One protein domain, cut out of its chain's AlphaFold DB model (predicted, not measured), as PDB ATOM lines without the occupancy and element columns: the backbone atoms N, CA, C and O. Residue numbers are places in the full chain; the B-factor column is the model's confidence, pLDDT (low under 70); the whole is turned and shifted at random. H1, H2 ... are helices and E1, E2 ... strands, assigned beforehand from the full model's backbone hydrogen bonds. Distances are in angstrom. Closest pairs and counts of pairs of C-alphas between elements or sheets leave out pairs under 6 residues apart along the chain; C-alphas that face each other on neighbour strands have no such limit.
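Overview. This is residues 112 to 213 and 273 to 282 of the 291 residues of an uncharacterized protein of Anisakis simplex (UniProt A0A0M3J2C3). A twisted antiparallel sheet, in which the long hairpin of E1 and E2 lies between the shorter strands E3 and E4, stands beside an arc of helices, H2, H3 and H4, that starts from the end of E3. H3 and H4 meet in a corner, while the tip of the hairpin and H1 with its loop extend at opposite ends of the longest axis; residues 154 to 160 stick out. The printed part has 112 residues with four named helices and four named strands, along the chain E1 E2 H1 E3 H2 H3 H4 E4, and the sheet's order is E3, E2, E1, E4. The class is mixed, helices and strands, with 55 residues in named elements, under half of those printed. The whole is only just compact, close to loose, with a radius of gyration of the C-alphas of 15.7 A and spans of 43 by 34 by 26 A.

Along the chain. E1, residues 127 to 134, begins at C-alpha 127 at (185.793, 186.695, 228.899) and is 23.7 A long. E2 is residues 140 to 147, 20.6 A; E3 is residues 164 to 168, 11.8 A; E4 is residues 273 to 275, 6.4 A, ending at C-alpha 275 at (177.704, 183.852, 235.449). H3, residues 180 to 190, is 15.0 A long, and H4, residues 195 to 204, is 13.9 A, ending at C-alpha 204 at (195.176, 183.857, 233.825). H1 is residues 150 to 154, 5.9 A, and H2 is residues 169 to 173, 6.0 A.

Arrangement. The sheet is only just strongly twisted, its C-alphas up to 4.4 A off the best plane. E1 and E2 form a hairpin, antiparallel at 162 degrees, with N 130 and O 144 within hydrogen-bond range at 2.9 A. E3 and E2 are antiparallel at 152 degrees, with N 166 and O 145 at 2.8 A. E4 and E1 are antiparallel at 150 degrees, with N 273 and O 131 at 2.9 A. H2 only grazes the sheet, with residues 169 to 171. H4 only grazes it too, with residues 199 to 203. H2 and H4 only just touch, with 3 pairs of C-alphas within 8 A, the closest those of Tyr 173 and Ala 196 at 6.6 A. H3 and H4 touch only at the corner, about perpendicular at 77 degrees; their closest C-alphas are Leu 190 and Phe 197, 4.4 A. H1 and H3 are not on the sheet. In H1, H2, H3 and H4 every O i to N i+4 pair is within hydrogen-bond range.

Size, cuts and confidence. The two C-alphas farthest apart, those of Gly 136 and Arg 155, are 45.8 A apart. Residues 214 to 272 are not printed; C-alphas 213 and 273 are 32.3 A apart across the cut. Of the links that are printed whole, none is long. Residues 112 to 126 hold no named element. The mean pLDDT of the printed part is 87.8, and residues 273 to 282 are under 70.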
ATOM      1  N   THR A 112     185.439 193.380 230.743       90.12
ATOM      2  CA  THR A 112     186.230 194.579 230.454       90.12
ATOM      3  C   THR A 112     187.696 194.201 230.211       90.12
ATOM      4  O   THR A 112     188.257 193.466 231.024       90.12
ATOM      5  N   PRO A 113     188.335 194.699 229.137       90.94
ATOM      6  CA  PRO A 113     189.771 194.551 228.904       90.94
ATOM      7  C   PRO A 113     190.546 195.715 229.541       90.94
ATOM      8  O   PRO A 113     191.458 196.279 228.940       90.94
ATOM      9  N   TRP A 114     190.098 196.194 230.702       90.56
ATOM     10  CA  TRP A 114     190.725 197.346 231.338       90.56
ATOM     11  C   TRP A 114     192.133 196.981 231.811       90.56
ATOM     12  O   TRP A 114     192.317 195.989 232.515       90.56
ATOM     13  N   PHE A 115     193.110 197.810 231.441       86.75
ATOM     14  CA  PHE A 115     194.495 197.634 231.848       86.75
ATOM     15  C   PHE A 115     194.694 198.089 233.293       86.75
ATOM     16  O   PHE A 115     194.477 199.258 233.621       86.75
ATOM     17  N   ASN A 116     195.154 197.171 234.138       82.88
ATOM     18  CA  ASN A 116     195.526 197.463 235.508       82.88
ATOM     19  C   ASN A 116     196.986 197.955 235.577       82.88
ATOM     20  O   ASN A 116     197.883 197.197 235.211       82.88
ATOM     21  N   PRO A 117     197.247 199.189 236.052       83.94
ATOM     22  CA  PRO A 117     198.587 199.772 236.055       83.94
ATOM     23  C   PRO A 117     199.494 199.290 237.196       83.94
ATOM     24  O   PRO A 117     200.633 199.747 237.275       83.94
ATOM     25  N   PHE A 118     199.020 198.431 238.107       81.94
ATOM     26  CA  PHE A 118     199.883 197.873 239.150       81.94
ATOM     27  C   PHE A 118     200.988 196.995 238.545       81.94
ATOM     28  O   PHE A 118     200.774 196.281 237.567       81.94
ATOM     29  N   GLU A 119     202.179 197.042 239.139       79.25
ATOM     30  CA  GLU A 119     203.327 196.260 238.681       79.25
ATOM     31  C   GLU A 119     203.021 194.754 238.710       79.25
ATOM     32  O   GLU A 119     202.427 194.244 239.660       79.25
ATOM     33  N   GLY A 120     203.384 194.046 237.639       76.44
ATOM     34  CA  GLY A 120     203.069 192.625 237.468       76.44
ATOM     35  C   GLY A 120     201.603 192.326 237.126       76.44
ATOM     36  O   GLY A 120     201.285 191.179 236.814       76.44
ATOM     37  N   ALA A 121     200.715 193.328 237.142       79.44
ATOM     38  CA  ALA A 121     199.371 193.222 236.585       79.44
ATOM     39  C   ALA A 121     199.371 193.560 235.081       79.44
ATOM     40  O   ALA A 121     200.407 193.799 234.459       79.44
ATOM     41  N   GLY A 122     198.191 193.557 234.467       88.25
ATOM     42  CA  GLY A 122     198.050 193.870 233.052       88.25
ATOM     43  C   GLY A 122     196.594 193.974 232.629       88.25
ATOM     44  O   GLY A 122     195.737 194.396 233.404       88.25
ATOM     45  N   SER A 123     196.322 193.592 231.386       92.88
ATOM     46  CA  SER A 123     194.970 193.480 230.839       92.88
ATOM     47  C   SER A 123     194.583 192.012 230.660       92.88
ATOM     48  O   SER A 123     195.397 191.100 230.790       92.88
ATOM     49  N   ASN A 124     193.328 191.796 230.298       95.56
ATOM     50  CA  ASN A 124     192.784 190.531 229.835       95.56
ATOM     51  C   ASN A 124     192.046 190.735 228.506       95.56
ATOM     52  O   ASN A 124     191.627 191.849 228.179       95.56
ATOM     53  N   ASN A 125     191.855 189.665 227.736       96.38
ATOM     54  CA  ASN A 125     190.785 189.665 226.743       96.38
ATOM     55  C   ASN A 125     189.414 189.591 227.451       96.38
ATOM     56  O   ASN A 125     189.321 189.009 228.537       96.38
ATOM     57  N   PRO A 126     188.335 190.131 226.853       95.62
ATOM     58  CA  PRO A 126     186.974 189.961 227.338       95.62
ATOM     59  C   PRO A 126     186.635 188.484 227.454       95.62
ATOM     60  O   PRO A 126     186.767 187.747 226.472       95.62
ATOM     61  N   ALA A 127     186.174 188.071 228.630       96.25
ATOM     62  CA  ALA A 127     185.793 186.695 228.899       96.25
ATOM     63  C   ALA A 127     184.545 186.580 229.775       96.25
ATOM     64  O   ALA A 127     184.242 187.444 230.598       96.25
ATOM     65  N   PHE A 128     183.835 185.468 229.604       93.06
ATOM     66  CA  PHE A 128     182.823 184.990 230.541       93.06
ATOM     67  C   PHE A 128     183.005 183.493 230.791       93.06
ATOM     68  O   PHE A 128     183.719 182.800 230.061       93.06
ATOM     69  N   ARG A 129     182.334 182.981 231.824       94.25
ATOM     70  CA  ARG A 129     182.441 181.582 232.233       94.25
ATOM     71  C   ARG A 129     181.078 180.912 232.369       94.25
ATOM     72  O   ARG A 129     180.122 181.507 232.864       94.25
ATOM     73  N   ILE A 130     181.023 179.656 231.936       92.94
ATOM     74  CA  ILE A 130     179.899 178.739 232.130       92.94
ATOM     75  C   ILE A 130     180.346 177.643 233.094       92.94
ATOM     76  O   ILE A 130     181.414 177.055 232.911       92.94
ATOM     77  N   TYR A 131     179.526 177.373 234.105       92.31
ATOM     78  CA  TYR A 131     179.777 176.330 235.093       92.31
ATOM     79  C   TYR A 131     178.827 175.164 234.878       92.31
ATOM     80  O   TYR A 131     177.613 175.346 234.953       92.31
ATOM     81  N   ASP A 132     179.387 173.979 234.665       89.81
ATOM     82  CA  ASP A 132     178.627 172.737 234.653       89.81
ATOM     83  C   ASP A 132     178.598 172.158 236.065       89.81
ATOM     84  O   ASP A 132     179.620 172.141 236.755       89.81
ATOM     85  N   TYR A 133     177.442 171.674 236.506       84.94
ATOM     86  CA  TYR A 133     177.258 171.109 237.837       84.94
ATOM     87  C   TYR A 133     176.350 169.877 237.814       84.94
ATOM     88  O   TYR A 133     175.496 169.713 236.939       84.94
ATOM     89  N   ASP A 134     176.562 169.002 238.793       81.75
ATOM     90  CA  ASP A 134     175.758 167.805 239.019       81.75
ATOM     91  C   ASP A 134     174.459 168.184 239.735       81.75
ATOM     92  O   ASP A 134     174.483 168.745 240.829       81.75
ATOM     93  N   GLU A 135     173.306 167.883 239.144       77.81
ATOM     94  CA  GLU A 135     172.019 168.249 239.741       77.81
ATOM     95  C   GLU A 135     171.703 167.480 241.039       77.81
ATOM     96  O   GLU A 135     171.012 167.997 241.920       77.81
ATOM     97  N   GLY A 136     172.226 166.266 241.208       73.38
ATOM     98  CA  GLY A 136     171.967 165.442 242.387       73.38
ATOM     99  C   GLY A 136     172.682 165.953 243.636       73.38
ATOM    100  O   GLY A 136     172.091 166.004 244.715       73.38
ATOM    101  N   ASN A 137     173.949 166.349 243.504       76.38
ATOM    102  CA  ASN A 137     174.801 166.741 244.636       76.38
ATOM    103  C   ASN A 137     175.289 168.203 244.598       76.38
ATOM    104  O   ASN A 137     175.937 168.652 245.552       76.38
ATOM    105  N   GLN A 138     174.940 168.944 243.540       77.62
ATOM    106  CA  GLN A 138     175.246 170.364 243.312       77.62
ATOM    107  C   GLN A 138     176.751 170.681 243.236       77.62
ATOM    108  O   GLN A 138     177.167 171.827 243.411       77.62
ATOM    109  N   ARG A 139     177.593 169.669 242.992       81.75
ATOM    110  CA  ARG A 139     179.043 169.822 242.824       81.75
ATOM    111  C   ARG A 139     179.349 170.351 241.428       81.75
ATOM    112  O   ARG A 139     178.797 169.859 240.446       81.75
ATOM    113  N   LEU A 140     180.278 171.300 241.337       89.31
ATOM    114  CA  LEU A 140     180.799 171.756 240.052       89.31
ATOM    115  C   LEU A 140     181.578 170.626 239.357       89.31
ATOM    116  O   LEU A 140     182.478 170.018 239.940       89.31
ATOM    117  N   ILE A 141     181.223 170.361 238.106       92.44
ATOM    118  CA  ILE A 141     181.843 169.365 237.230       92.44
ATOM    119  C   ILE A 141     182.923 170.033 236.377       92.44
ATOM    120  O   ILE A 141     184.043 169.533 236.308       92.44
ATOM    121  N   ASP A 142     182.605 171.169 235.754       96.56
ATOM    122  CA  ASP A 142     183.522 171.877 234.862       96.56
ATOM    123  C   ASP A 142     183.294 173.394 234.904       96.56
ATOM    124  O   ASP A 142     182.221 173.882 235.267       96.56
ATOM    125  N   ALA A 143     184.323 174.136 234.512       96.50
ATOM    126  CA  ALA A 143     184.302 175.572 234.304       96.50
ATOM    127  C   ALA A 143     184.867 175.850 232.908       96.50
ATOM    128  O   ALA A 143     186.054 175.633 232.648       96.50
ATOM    129  N   LYS A 144     184.004 176.314 232.004       98.06
ATOM    130  CA  LYS A 144     184.339 176.603 230.607       98.06
ATOM    131  C   LYS A 144     184.421 178.105 230.408       98.06
ATOM    132  O   LYS A 144     183.434 178.810 230.618       98.06
ATOM    133  N   THR A 145     185.587 178.584 230.005       97.94
ATOM    134  CA  THR A 145     185.821 180.008 229.748       97.94
ATOM    135  C   THR A 145     185.704 180.270 228.261       97.94
ATOM    136  O   THR A 145     186.275 179.539 227.454       97.94
ATOM    137  N   TYR A 146     184.954 181.302 227.901       97.38
ATOM    138  CA  TYR A 146     184.831 181.791 226.536       97.38
ATOM    139  C   TYR A 146     185.408 183.189 226.479       97.38
ATOM    140  O   TYR A 146     185.189 183.980 227.396       97.38
ATOM    141  N   TYR A 147     186.112 183.499 225.399       97.38
ATOM    142  CA  TYR A 147     186.799 184.773 225.254       97.38
ATOM    143  C   TYR A 147     186.672 185.348 223.846       97.38
ATOM    144  O   TYR A 147     186.315 184.652 222.890       97.38
ATOM    145  N   VAL A 148     186.983 186.636 223.726       95.38
ATOM    146  CA  VAL A 148     187.144 187.332 222.449       95.38
ATOM    147  C   VAL A 148     188.597 187.749 222.299       95.38
ATOM    148  O   VAL A 148     189.100 188.531 223.096       95.38
ATOM    149  N   ASN A 149     189.265 187.312 221.232       93.00
ATOM    150  CA  ASN A 149     190.592 187.826 220.900       93.00
ATOM    151  C   ASN A 149     190.477 189.265 220.362       93.00
ATOM    152  O   ASN A 149     190.176 189.473 219.181       93.00
ATOM    153  N   LEU A 150     190.723 190.259 221.221       91.69
ATOM    154  CA  LEU A 150     190.570 191.671 220.857       91.69
ATOM    155  C   LEU A 150     191.536 192.114 219.765       91.69
ATOM    156  O   LEU A 150     191.151 192.890 218.896       91.69
ATOM    157  N   THR A 151     192.766 191.602 219.755       90.19
ATOM    158  CA  THR A 151     193.744 191.924 218.706       90.19
ATOM    159  C   THR A 151     193.237 191.493 217.332       90.19
ATOM    160  O   THR A 151     193.346 192.244 216.363       90.19
ATOM    161  N   LYS A 152     192.651 190.294 217.235       90.12
ATOM    162  CA  LYS A 152     192.040 189.774 216.004       90.12
ATOM    163  C   LYS A 152     190.784 190.564 215.630       90.12
ATOM    164  O   LYS A 152     190.636 190.916 214.463       90.12
ATOM    165  N   LEU A 153     189.918 190.876 216.599       90.56
ATOM    166  CA  LEU A 153     188.690 191.644 216.365       90.56
ATOM    167  C   LEU A 153     188.988 193.063 215.855       90.56
ATOM    168  O   LEU A 153     188.404 193.492 214.865       90.56
ATOM    169  N   ASN A 154     189.953 193.756 216.461       90.38
ATOM    170  CA  ASN A 154     190.316 195.128 216.092       90.38
ATOM    171  C   ASN A 154     190.933 195.242 214.688       90.38
ATOM    172  O   ASN A 154     190.918 196.319 214.101       90.38
ATOM    173  N   ARG A 155     191.441 194.141 214.113       91.50
ATOM    174  CA  ARG A 155     191.890 194.088 212.708       91.50
ATOM    175  C   ARG A 155     190.735 193.962 211.710       91.50
ATOM    176  O   ARG A 155     190.947 194.100 210.510       91.50
ATOM    177  N   SER A 156     189.523 193.659 212.169       88.44
ATOM    178  CA  SER A 156     188.327 193.529 211.328       88.44
ATOM    179  C   SER A 156     187.085 194.007 212.093       88.44
ATOM    180  O   SER A 156     186.200 193.203 212.389       88.44
ATOM    181  N   PRO A 157     187.003 195.312 212.416       76.06
ATOM    182  CA  PRO A 157     186.028 195.858 213.369       76.06
ATOM    183  C   PRO A 157     184.568 195.777 212.896       76.06
ATOM    184  O   PRO A 157     183.654 195.946 213.694       76.06
ATOM    185  N   HIS A 158     184.339 195.511 211.608       78.38
ATOM    186  CA  HIS A 158     183.003 195.351 211.025       78.38
ATOM    187  C   HIS A 158     182.498 193.900 211.037       78.38
ATOM    188  O   HIS A 158     181.358 193.646 210.655       78.38
ATOM    189  N   ASN A 159     183.323 192.942 211.470       79.75
ATOM    190  CA  ASN A 159     182.891 191.559 211.625       79.75
ATOM    191  C   ASN A 159     182.129 191.379 212.939       79.75
ATOM    192  O   ASN A 159     182.462 191.973 213.962       79.75
ATOM    193  N   GLN A 160     181.142 190.484 212.924       81.38
ATOM    194  CA  GLN A 160     180.444 190.071 214.135       81.38
ATOM    195  C   GLN A 160     181.438 189.536 215.174       81.38
ATOM    196  O   GLN A 160     182.274 188.683 214.861       81.38
ATOM    197  N   THR A 161     181.319 190.005 216.419       82.69
ATOM    198  CA  THR A 161     182.093 189.494 217.554       82.69
ATOM    199  C   THR A 161     181.851 187.997 217.718       82.69
ATOM    200  O   THR A 161     180.722 187.564 217.951       82.69
ATOM    201  N   LYS A 162     182.916 187.198 217.608       87.88
ATOM    202  CA  LYS A 162     182.868 185.747 217.811       87.88
ATOM    203  C   LYS A 162     183.490 185.402 219.157       87.88
ATOM    204  O   LYS A 162     184.677 185.643 219.360       87.88
ATOM    205  N   TRP A 163     182.680 184.837 220.048       92.69
ATOM    206  CA  TRP A 163     183.154 184.212 221.278       92.69
ATOM    207  C   TRP A 163     183.706 182.829 220.949       92.69
ATOM    208  O   TRP A 163     183.017 182.004 220.349       92.69
ATOM    209  N   GLU A 164     184.952 182.583 221.329       95.06
ATOM    210  CA  GLU A 164     185.637 181.312 221.123       95.06
ATOM    211  C   GLU A 164     185.768 180.610 222.485       95.06
ATOM    212  O   GLU A 164     185.985 181.268 223.506       95.06
ATOM    213  N   LEU A 165     185.610 179.279 222.530       97.31
ATOM    214  CA  LEU A 165     185.930 178.521 223.743       97.31
ATOM    215  C   LEU A 165     187.430 178.664 223.996       97.31
ATOM    216  O   LEU A 165     188.241 178.235 223.177       97.31
ATOM    217  N   GLU A 166     187.791 179.247 225.132       98.12
ATOM    218  CA  GLU A 166     189.179 179.398 225.537       98.12
ATOM    219  C   GLU A 166     189.723 178.071 226.068       98.12
ATOM    220  O   GLU A 166     190.711 177.554 225.539       98.12
ATOM    221  N   TYR A 167     189.065 177.525 227.100       98.56
ATOM    222  CA  TYR A 167     189.393 176.233 227.695       98.56
ATOM    223  C   TYR A 167     188.254 175.666 228.561       98.56
ATOM    224  O   TYR A 167     187.336 176.377 228.974       98.56
ATOM    225  N   SER A 168     188.349 174.364 228.842       98.44
ATOM    226  CA  SER A 168     187.580 173.639 229.864       98.44
ATOM    227  C   SER A 168     188.538 173.266 230.993       98.44
ATOM    228  O   SER A 168     189.556 172.618 230.738       98.44
ATOM    229  N   MET A 169     188.245 173.682 232.224       98.12
ATOM    230  CA  MET A 169     189.099 173.426 233.387       98.12
ATOM    231  C   MET A 169     189.290 171.928 233.633       98.12
ATOM    232  O   MET A 169     190.423 171.476 233.824       98.12
ATOM    233  N   ALA A 170     188.204 171.154 233.556       97.31
ATOM    234  CA  ALA A 170     188.229 169.707 233.721       97.31
ATOM    235  C   ALA A 170     189.144 169.037 232.687       97.31
ATOM    236  O   ALA A 170     190.007 168.229 233.042       97.31
ATOM    237  N   LYS A 171     189.020 169.433 231.412       98.06
ATOM    238  CA  LYS A 171     189.837 168.895 230.317       98.06
ATOM    239  C   LYS A 171     191.306 169.305 230.432       98.06
ATOM    240  O   LYS A 171     192.178 168.449 230.307       98.06
ATOM    241  N   THR A 172     191.580 170.587 230.670       98.25
ATOM    242  CA  THR A 172     192.945 171.130 230.757       98.25
ATOM    243  C   THR A 172     193.727 170.477 231.890       98.25
ATOM    244  O   THR A 172     194.861 170.045 231.690       98.25
ATOM    245  N   TYR A 173     193.133 170.381 233.081       98.06
ATOM    246  CA  TYR A 173     193.845 169.897 234.266       98.06
ATOM    247  C   TYR A 173     193.641 168.409 234.562       98.06
ATOM    248  O   TYR A 173     194.263 167.883 235.498       98.06
ATOM    249  N   GLN A 174     192.851 167.727 233.724       97.62
ATOM    250  CA  GLN A 174     192.527 166.303 233.815       97.62
ATOM    251  C   GLN A 174     191.919 165.962 235.181       97.62
ATOM    252  O   GLN A 174     192.450 165.137 235.925       97.62
ATOM    253  N   ILE A 175     190.836 166.662 235.525       97.00
ATOM    254  CA  ILE A 175     190.068 166.470 236.761       97.00
ATOM    255  C   ILE A 175     188.616 166.118 236.421       97.00
ATOM    256  O   ILE A 175     188.086 166.559 235.406       97.00
ATOM    257  N   ASP A 176     187.966 165.333 237.275       93.75
ATOM    258  CA  ASP A 176     186.594 164.817 237.112       93.75
ATOM    259  C   ASP A 176     185.553 165.606 237.936       93.75
ATOM    260  O   ASP A 176     184.475 165.118 238.296       93.75
ATOM    261  N   GLY A 177     185.908 166.838 238.289       92.50
ATOM    262  CA  GLY A 177     185.097 167.753 239.074       92.50
ATOM    263  C   GLY A 177     185.954 168.781 239.794       92.50
ATOM    264  O   GLY A 177     187.119 168.536 240.120       92.50
ATOM    265  N   ILE A 178     185.357 169.931 240.080       94.44
ATOM    266  CA  ILE A 178     186.010 171.021 240.800       94.44
ATOM    267  C   ILE A 178     185.761 170.801 242.295       94.44
ATOM    268  O   ILE A 178     184.804 171.311 242.873       94.44
ATOM    269  N   THR A 179     186.614 169.979 242.907       92.06
ATOM    270  CA  THR A 179     186.635 169.726 244.358       92.06
ATOM    271  C   THR A 179     187.900 170.288 244.994       92.06
ATOM    272  O   THR A 179     188.898 170.474 244.292       92.06
ATOM    273  N   PRO A 180     187.913 170.508 246.321       91.94
ATOM    274  CA  PRO A 180     189.119 170.939 247.025       91.94
ATOM    275  C   PRO A 180     190.308 170.002 246.780       91.94
ATOM    276  O   PRO A 180     191.417 170.463 246.519       91.94
ATOM    277  N   GLU A 181     190.086 168.686 246.781       93.88
ATOM    278  CA  GLU A 181     191.130 167.677 246.578       93.88
ATOM    279  C   GLU A 181     191.697 167.699 245.150       93.88
ATOM    280  O   GLU A 181     192.921 167.646 244.953       93.88
ATOM    281  N   ASN A 182     190.817 167.813 244.150       97.12
ATOM    282  CA  ASN A 182     191.211 167.891 242.748       97.12
ATOM    283  C   ASN A 182     191.962 169.194 242.477       97.12
ATOM    284  O   ASN A 182     193.057 169.161 241.916       97.12
ATOM    285  N   MET A 183     191.440 170.330 242.944       97.75
ATOM    286  CA  MET A 183     192.060 171.643 242.737       97.75
ATOM    287  C   MET A 183     193.375 171.796 243.504       97.75
ATOM    288  O   MET A 183     194.331 172.364 242.977       97.75
ATOM    289  N   TYR A 184     193.501 171.202 244.691       97.44
ATOM    290  CA  TYR A 184     194.792 171.109 245.375       97.44
ATOM    291  C   TYR A 184     195.793 170.245 244.594       97.44
ATOM    292  O   TYR A 184     196.990 170.535 244.550       97.44
ATOM    293  N   SER A 185     195.319 169.198 243.913       98.00
ATOM    294  CA  SER A 185     196.153 168.414 242.997       98.00
ATOM    295  C   SER A 185     196.561 169.198 241.751       98.00
ATOM    296  O   SER A 185     197.702 169.052 241.313       98.00
ATOM    297  N   VAL A 186     195.699 170.080 241.234       98.44
ATOM    298  CA  VAL A 186     196.070 171.052 240.195       98.44
ATOM    299  C   VAL A 186     197.168 171.979 240.703       98.44
ATOM    300  O   VAL A 186     198.214 172.039 240.068       98.44
ATOM    301  N   LEU A 187     197.012 172.611 241.873       98.38
ATOM    302  CA  LEU A 187     198.048 173.463 242.475       98.38
ATOM    303  C   LEU A 187     199.401 172.741 242.589       98.38
ATOM    304  O   LEU A 187     200.431 173.304 242.223       98.38
ATOM    305  N   LYS A 188     199.422 171.475 243.027       97.94
ATOM    306  CA  LYS A 188     200.663 170.677 243.050       97.94
ATOM    307  C   LYS A 188     201.299 170.543 241.662       97.94
ATOM    308  O   LYS A 188     202.518 170.631 241.569       97.94
ATOM    309  N   LYS A 189     200.502 170.360 240.599       98.12
ATOM    310  CA  LYS A 189     200.989 170.357 239.207       98.12
ATOM    311  C   LYS A 189     201.471 171.746 238.769       98.12
ATOM    312  O   LYS A 189     202.455 171.827 238.050       98.12
ATOM    313  N   LEU A 190     200.824 172.833 239.199       98.19
ATOM    314  CA  LEU A 190     201.271 174.198 238.882       98.19
ATOM    315  C   LEU A 190     202.656 174.481 239.480       98.19
ATOM    316  O   LEU A 190     203.529 175.019 238.806       98.19
ATOM    317  N   LYS A 191     202.894 174.036 240.718       97.31
ATOM    318  CA  LYS A 191     204.180 174.196 241.412       97.31
ATOM    319  C   LYS A 191     205.361 173.486 240.738       97.31
ATOM    320  O   LYS A 191     206.498 173.779 241.091       97.31
ATOM    321  N   THR A 192     205.132 172.570 239.792       96.31
ATOM    322  CA  THR A 192     206.228 171.924 239.049       96.31
ATOM    323  C   THR A 192     206.745 172.765 237.881       96.31
ATOM    324  O   THR A 192     207.762 172.406 237.295       96.31
ATOM    325  N   GLY A 193     206.051 173.848 237.504       93.56
ATOM    326  CA  GLY A 193     206.413 174.678 236.349       93.56
ATOM    327  C   GLY A 193     206.177 174.016 234.981       93.56
ATOM    328  O   GLY A 193     206.616 174.544 233.961       93.56
ATOM    329  N   GLY A 194     205.500 172.862 234.937       95.81
ATOM    330  CA  GLY A 194     205.216 172.123 233.701       95.81
ATOM    331  C   GLY A 194     204.066 172.702 232.866       95.81
ATOM    332  O   GLY A 194     203.637 173.841 233.038       95.81
ATOM    333  N   ASP A 195     203.509 171.891 231.966       97.19
ATOM    334  CA  ASP A 195     202.486 172.345 231.007       97.19
ATOM    335  C   ASP A 195     201.187 172.826 231.668       97.19
ATOM    336  O   ASP A 195     200.538 173.746 231.168       97.19
ATOM    337  N   ALA A 196     200.838 172.267 232.831       97.25
ATOM    338  CA  ALA A 196     199.719 172.756 233.631       97.25
ATOM    339  C   ALA A 196     199.939 174.211 234.079       97.25
ATOM    340  O   ALA A 196     199.007 175.012 234.029       97.25
ATOM    341  N   PHE A 197     201.168 174.561 234.473       97.81
ATOM    342  CA  PHE A 197     201.525 175.925 234.861       97.81
ATOM    343  C   PHE A 197     201.504 176.878 233.669       97.81
ATOM    344  O   PHE A 197     200.898 177.940 233.753       97.81
ATOM    345  N   LYS A 198     202.078 176.472 232.531       97.50
ATOM    346  CA  LYS A 198     202.038 177.275 231.298       97.50
ATOM    347  C   LYS A 198     200.601 177.559 230.855       97.50
ATOM    348  O   LYS A 198     200.271 178.705 230.585       97.50
ATOM    349  N   SER A 199     199.744 176.534 230.871       98.19
ATOM    350  CA  SER A 199     198.317 176.678 230.561       98.19
ATOM    351  C   SER A 199     197.625 177.622 231.546       98.19
ATOM    352  O   SER A 199     196.860 178.485 231.142       98.19
ATOM    353  N   TYR A 200     197.915 177.492 232.846       98.25
ATOM    354  CA  TYR A 200     197.384 178.398 233.865       98.25
ATOM    355  C   TYR A 200     197.781 179.858 233.613       98.25
ATOM    356  O   TYR A 200     196.918 180.724 233.660       98.25
ATOM    357  N   ILE A 201     199.054 180.139 233.316       97.19
ATOM    358  CA  ILE A 201     199.516 181.504 233.026       97.19
ATOM    359  C   ILE A 201     198.881 182.047 231.748       97.19
ATOM    360  O   ILE A 201     198.470 183.204 231.719       97.19
ATOM    361  N   GLU A 202     198.743 181.211 230.719       97.19
ATOM    362  CA  GLU A 202     198.066 181.587 229.482       97.19
ATOM    363  C   GLU A 202     196.608 182.005 229.731       97.19
ATOM    364  O   GLU A 202     196.166 183.034 229.221       97.19
ATOM    365  N   TYR A 203     195.869 181.243 230.540       98.12
ATOM    366  CA  TYR A 203     194.465 181.532 230.842       98.12
ATOM    367  C   TYR A 203     194.290 182.631 231.887       98.12
ATOM    368  O   TYR A 203     193.293 183.345 231.840       98.12
ATOM    369  N   ASN A 204     195.264 182.843 232.778       97.06
ATOM    370  CA  ASN A 204     195.176 183.857 233.825       97.06
ATOM    371  C   ASN A 204     194.935 185.263 233.260       97.06
ATOM    372  O   ASN A 204     194.069 185.979 233.761       97.06
ATOM    373  N   SER A 205     195.626 185.631 232.180       94.00
ATOM    374  CA  SER A 205     195.409 186.892 231.458       94.00
ATOM    375  C   SER A 205     194.421 186.766 230.295       94.00
ATOM    376  O   SER A 205     194.334 187.652 229.443       94.00
ATOM    377  N   VAL A 206     193.681 185.662 230.207       97.50
ATOM    378  CA  VAL A 206     192.790 185.348 229.085       97.50
ATOM    379  C   VAL A 206     193.530 185.477 227.741       97.50
ATOM    380  O   VAL A 206     193.124 186.215 226.837       97.50
ATOM    381  N   ARG A 207     194.708 184.850 227.630       96.19
ATOM    382  CA  ARG A 207     195.600 184.884 226.454       96.19
ATOM    383  C   ARG A 207     196.091 186.280 226.049       96.19
ATOM    384  O   ARG A 207     196.520 186.479 224.908       96.19
ATOM    385  N   TRP A 208     196.031 187.271 226.937       94.44
ATOM    386  CA  TRP A 208     196.587 188.597 226.675       94.44
ATOM    387  C   TRP A 208     198.062 188.656 227.092       94.44
ATOM    388  O   TRP A 208     198.387 188.364 228.238       94.44
ATOM    389  N   ASN A 209     198.940 189.041 226.156       91.56
ATOM    390  CA  ASN A 209     200.370 189.302 226.382       91.56
ATOM    391  C   ASN A 209     201.066 188.273 227.298       91.56
ATOM    392  O   ASN A 209     201.610 188.610 228.346       91.56
ATOM    393  N   VAL A 210     200.975 186.996 226.927       93.38
ATOM    394  CA  VAL A 210     201.363 185.883 227.797       93.38
ATOM    395  C   VAL A 210     202.880 185.839 227.974       93.38
ATOM    396  O   VAL A 210     203.623 185.625 227.016       93.38
ATOM    397  N   SER A 211     203.326 185.977 229.219       93.00
ATOM    398  CA  SER A 211     204.718 185.809 229.637       93.00
ATOM    399  C   SER A 211     204.777 184.994 230.922       93.00
ATOM    400  O   SER A 211     203.950 185.183 231.813       93.00
ATOM    401  N   ILE A 212     205.759 184.100 231.037       94.25
ATOM    402  CA  ILE A 212     205.952 183.312 232.255       94.25
ATOM    403  C   ILE A 212     206.498 184.231 233.356       94.25
ATOM    404  O   ILE A 212     207.540 184.847 233.141       94.25
ATOM    405  N   PRO A 213     205.822 184.354 234.515       92.88
ATOM    406  CA  PRO A 213     206.353 185.135 235.620       92.88
ATOM    407  C   PRO A 213     207.562 184.424 236.230       92.88
ATOM    408  O   PRO A 213     207.603 183.195 236.316       92.88
ATOM    409  N   VAL A 273     175.168 176.769 234.438       63.38
ATOM    410  CA  VAL A 273     174.830 178.140 234.860       63.38
ATOM    411  C   VAL A 273     175.781 179.134 234.206       63.38
ATOM    412  O   VAL A 273     176.999 178.944 234.201       63.38
ATOM    413  N   TYR A 274     175.211 180.220 233.689       46.28
ATOM    414  CA  TYR A 274     175.944 181.363 233.158       46.28
ATOM    415  C   TYR A 274     176.157 182.378 234.274       46.28
ATOM    416  O   TYR A 274     175.189 182.822 234.892       46.28
ATOM    417  N   LEU A 275     177.407 182.774 234.516       51.09
ATOM    418  CA  LEU A 275     177.704 183.852 235.449       51.09
ATOM    419  C   LEU A 275     178.556 184.916 234.760       51.09
ATOM    420  O   LEU A 275     179.708 184.688 234.399       51.09
ATOM    421  N   LEU A 276     177.966 186.098 234.602       44.38
ATOM    422  CA  LEU A 276     178.649 187.315 234.177       44.38
ATOM    423  C   LEU A 276     178.976 188.129 235.429       44.38
ATOM    424  O   LEU A 276     178.121 188.847 235.941       44.38
ATOM    425  N   ILE A 277     180.211 188.031 235.927       49.03
ATOM    426  CA  ILE A 277     180.698 188.944 236.971       49.03
ATOM    427  C   ILE A 277     181.263 190.184 236.281       49.03
ATOM    428  O   ILE A 277     182.467 190.406 236.203       49.03
ATOM    429  N   ALA A 278     180.367 190.989 235.722       37.03
ATOM    430  CA  ALA A 278     180.681 192.357 235.352       37.03
ATOM    431  C   ALA A 278     180.293 193.232 236.540       37.03
ATOM    432  O   ALA A 278     179.141 193.170 236.950       37.03
ATOM    433  N   LEU A 279     181.244 193.985 237.099       41.91
ATOM    434  CA  LEU A 279     181.045 195.316 237.699       41.91
ATOM    435  C   LEU A 279     182.367 195.795 238.322       41.91
ATOM    436  O   LEU A 279     182.509 195.929 239.531       41.91
ATOM    437  N   CYS A 280     183.335 196.102 237.461       34.66
ATOM    438  CA  CYS A 280     184.138 197.300 237.663       34.66
ATOM    439  C   CYS A 280     183.645 198.288 236.608       34.66
ATOM    440  O   CYS A 280     183.868 198.085 235.416       34.66
ATOM    441  N   SER A 281     182.956 199.334 237.072       30.27
ATOM    442  CA  SER A 281     182.232 200.377 236.321       30.27
ATOM    443  C   SER A 281     180.746 200.082 236.089       30.27
ATOM    444  O   SER A 281     180.371 199.089 235.475       30.27
ATOM    445  N   LEU A 282     179.909 200.993 236.593       27.20
ATOM    446  CA  LEU A 282     178.477 201.129 236.332       27.20
ATOM    447  C   LEU A 282     178.138 200.889 234.850       27.20
ATOM    448  O   LEU A 282     178.230 201.804 234.037       27.20
TER     449      LEU A 282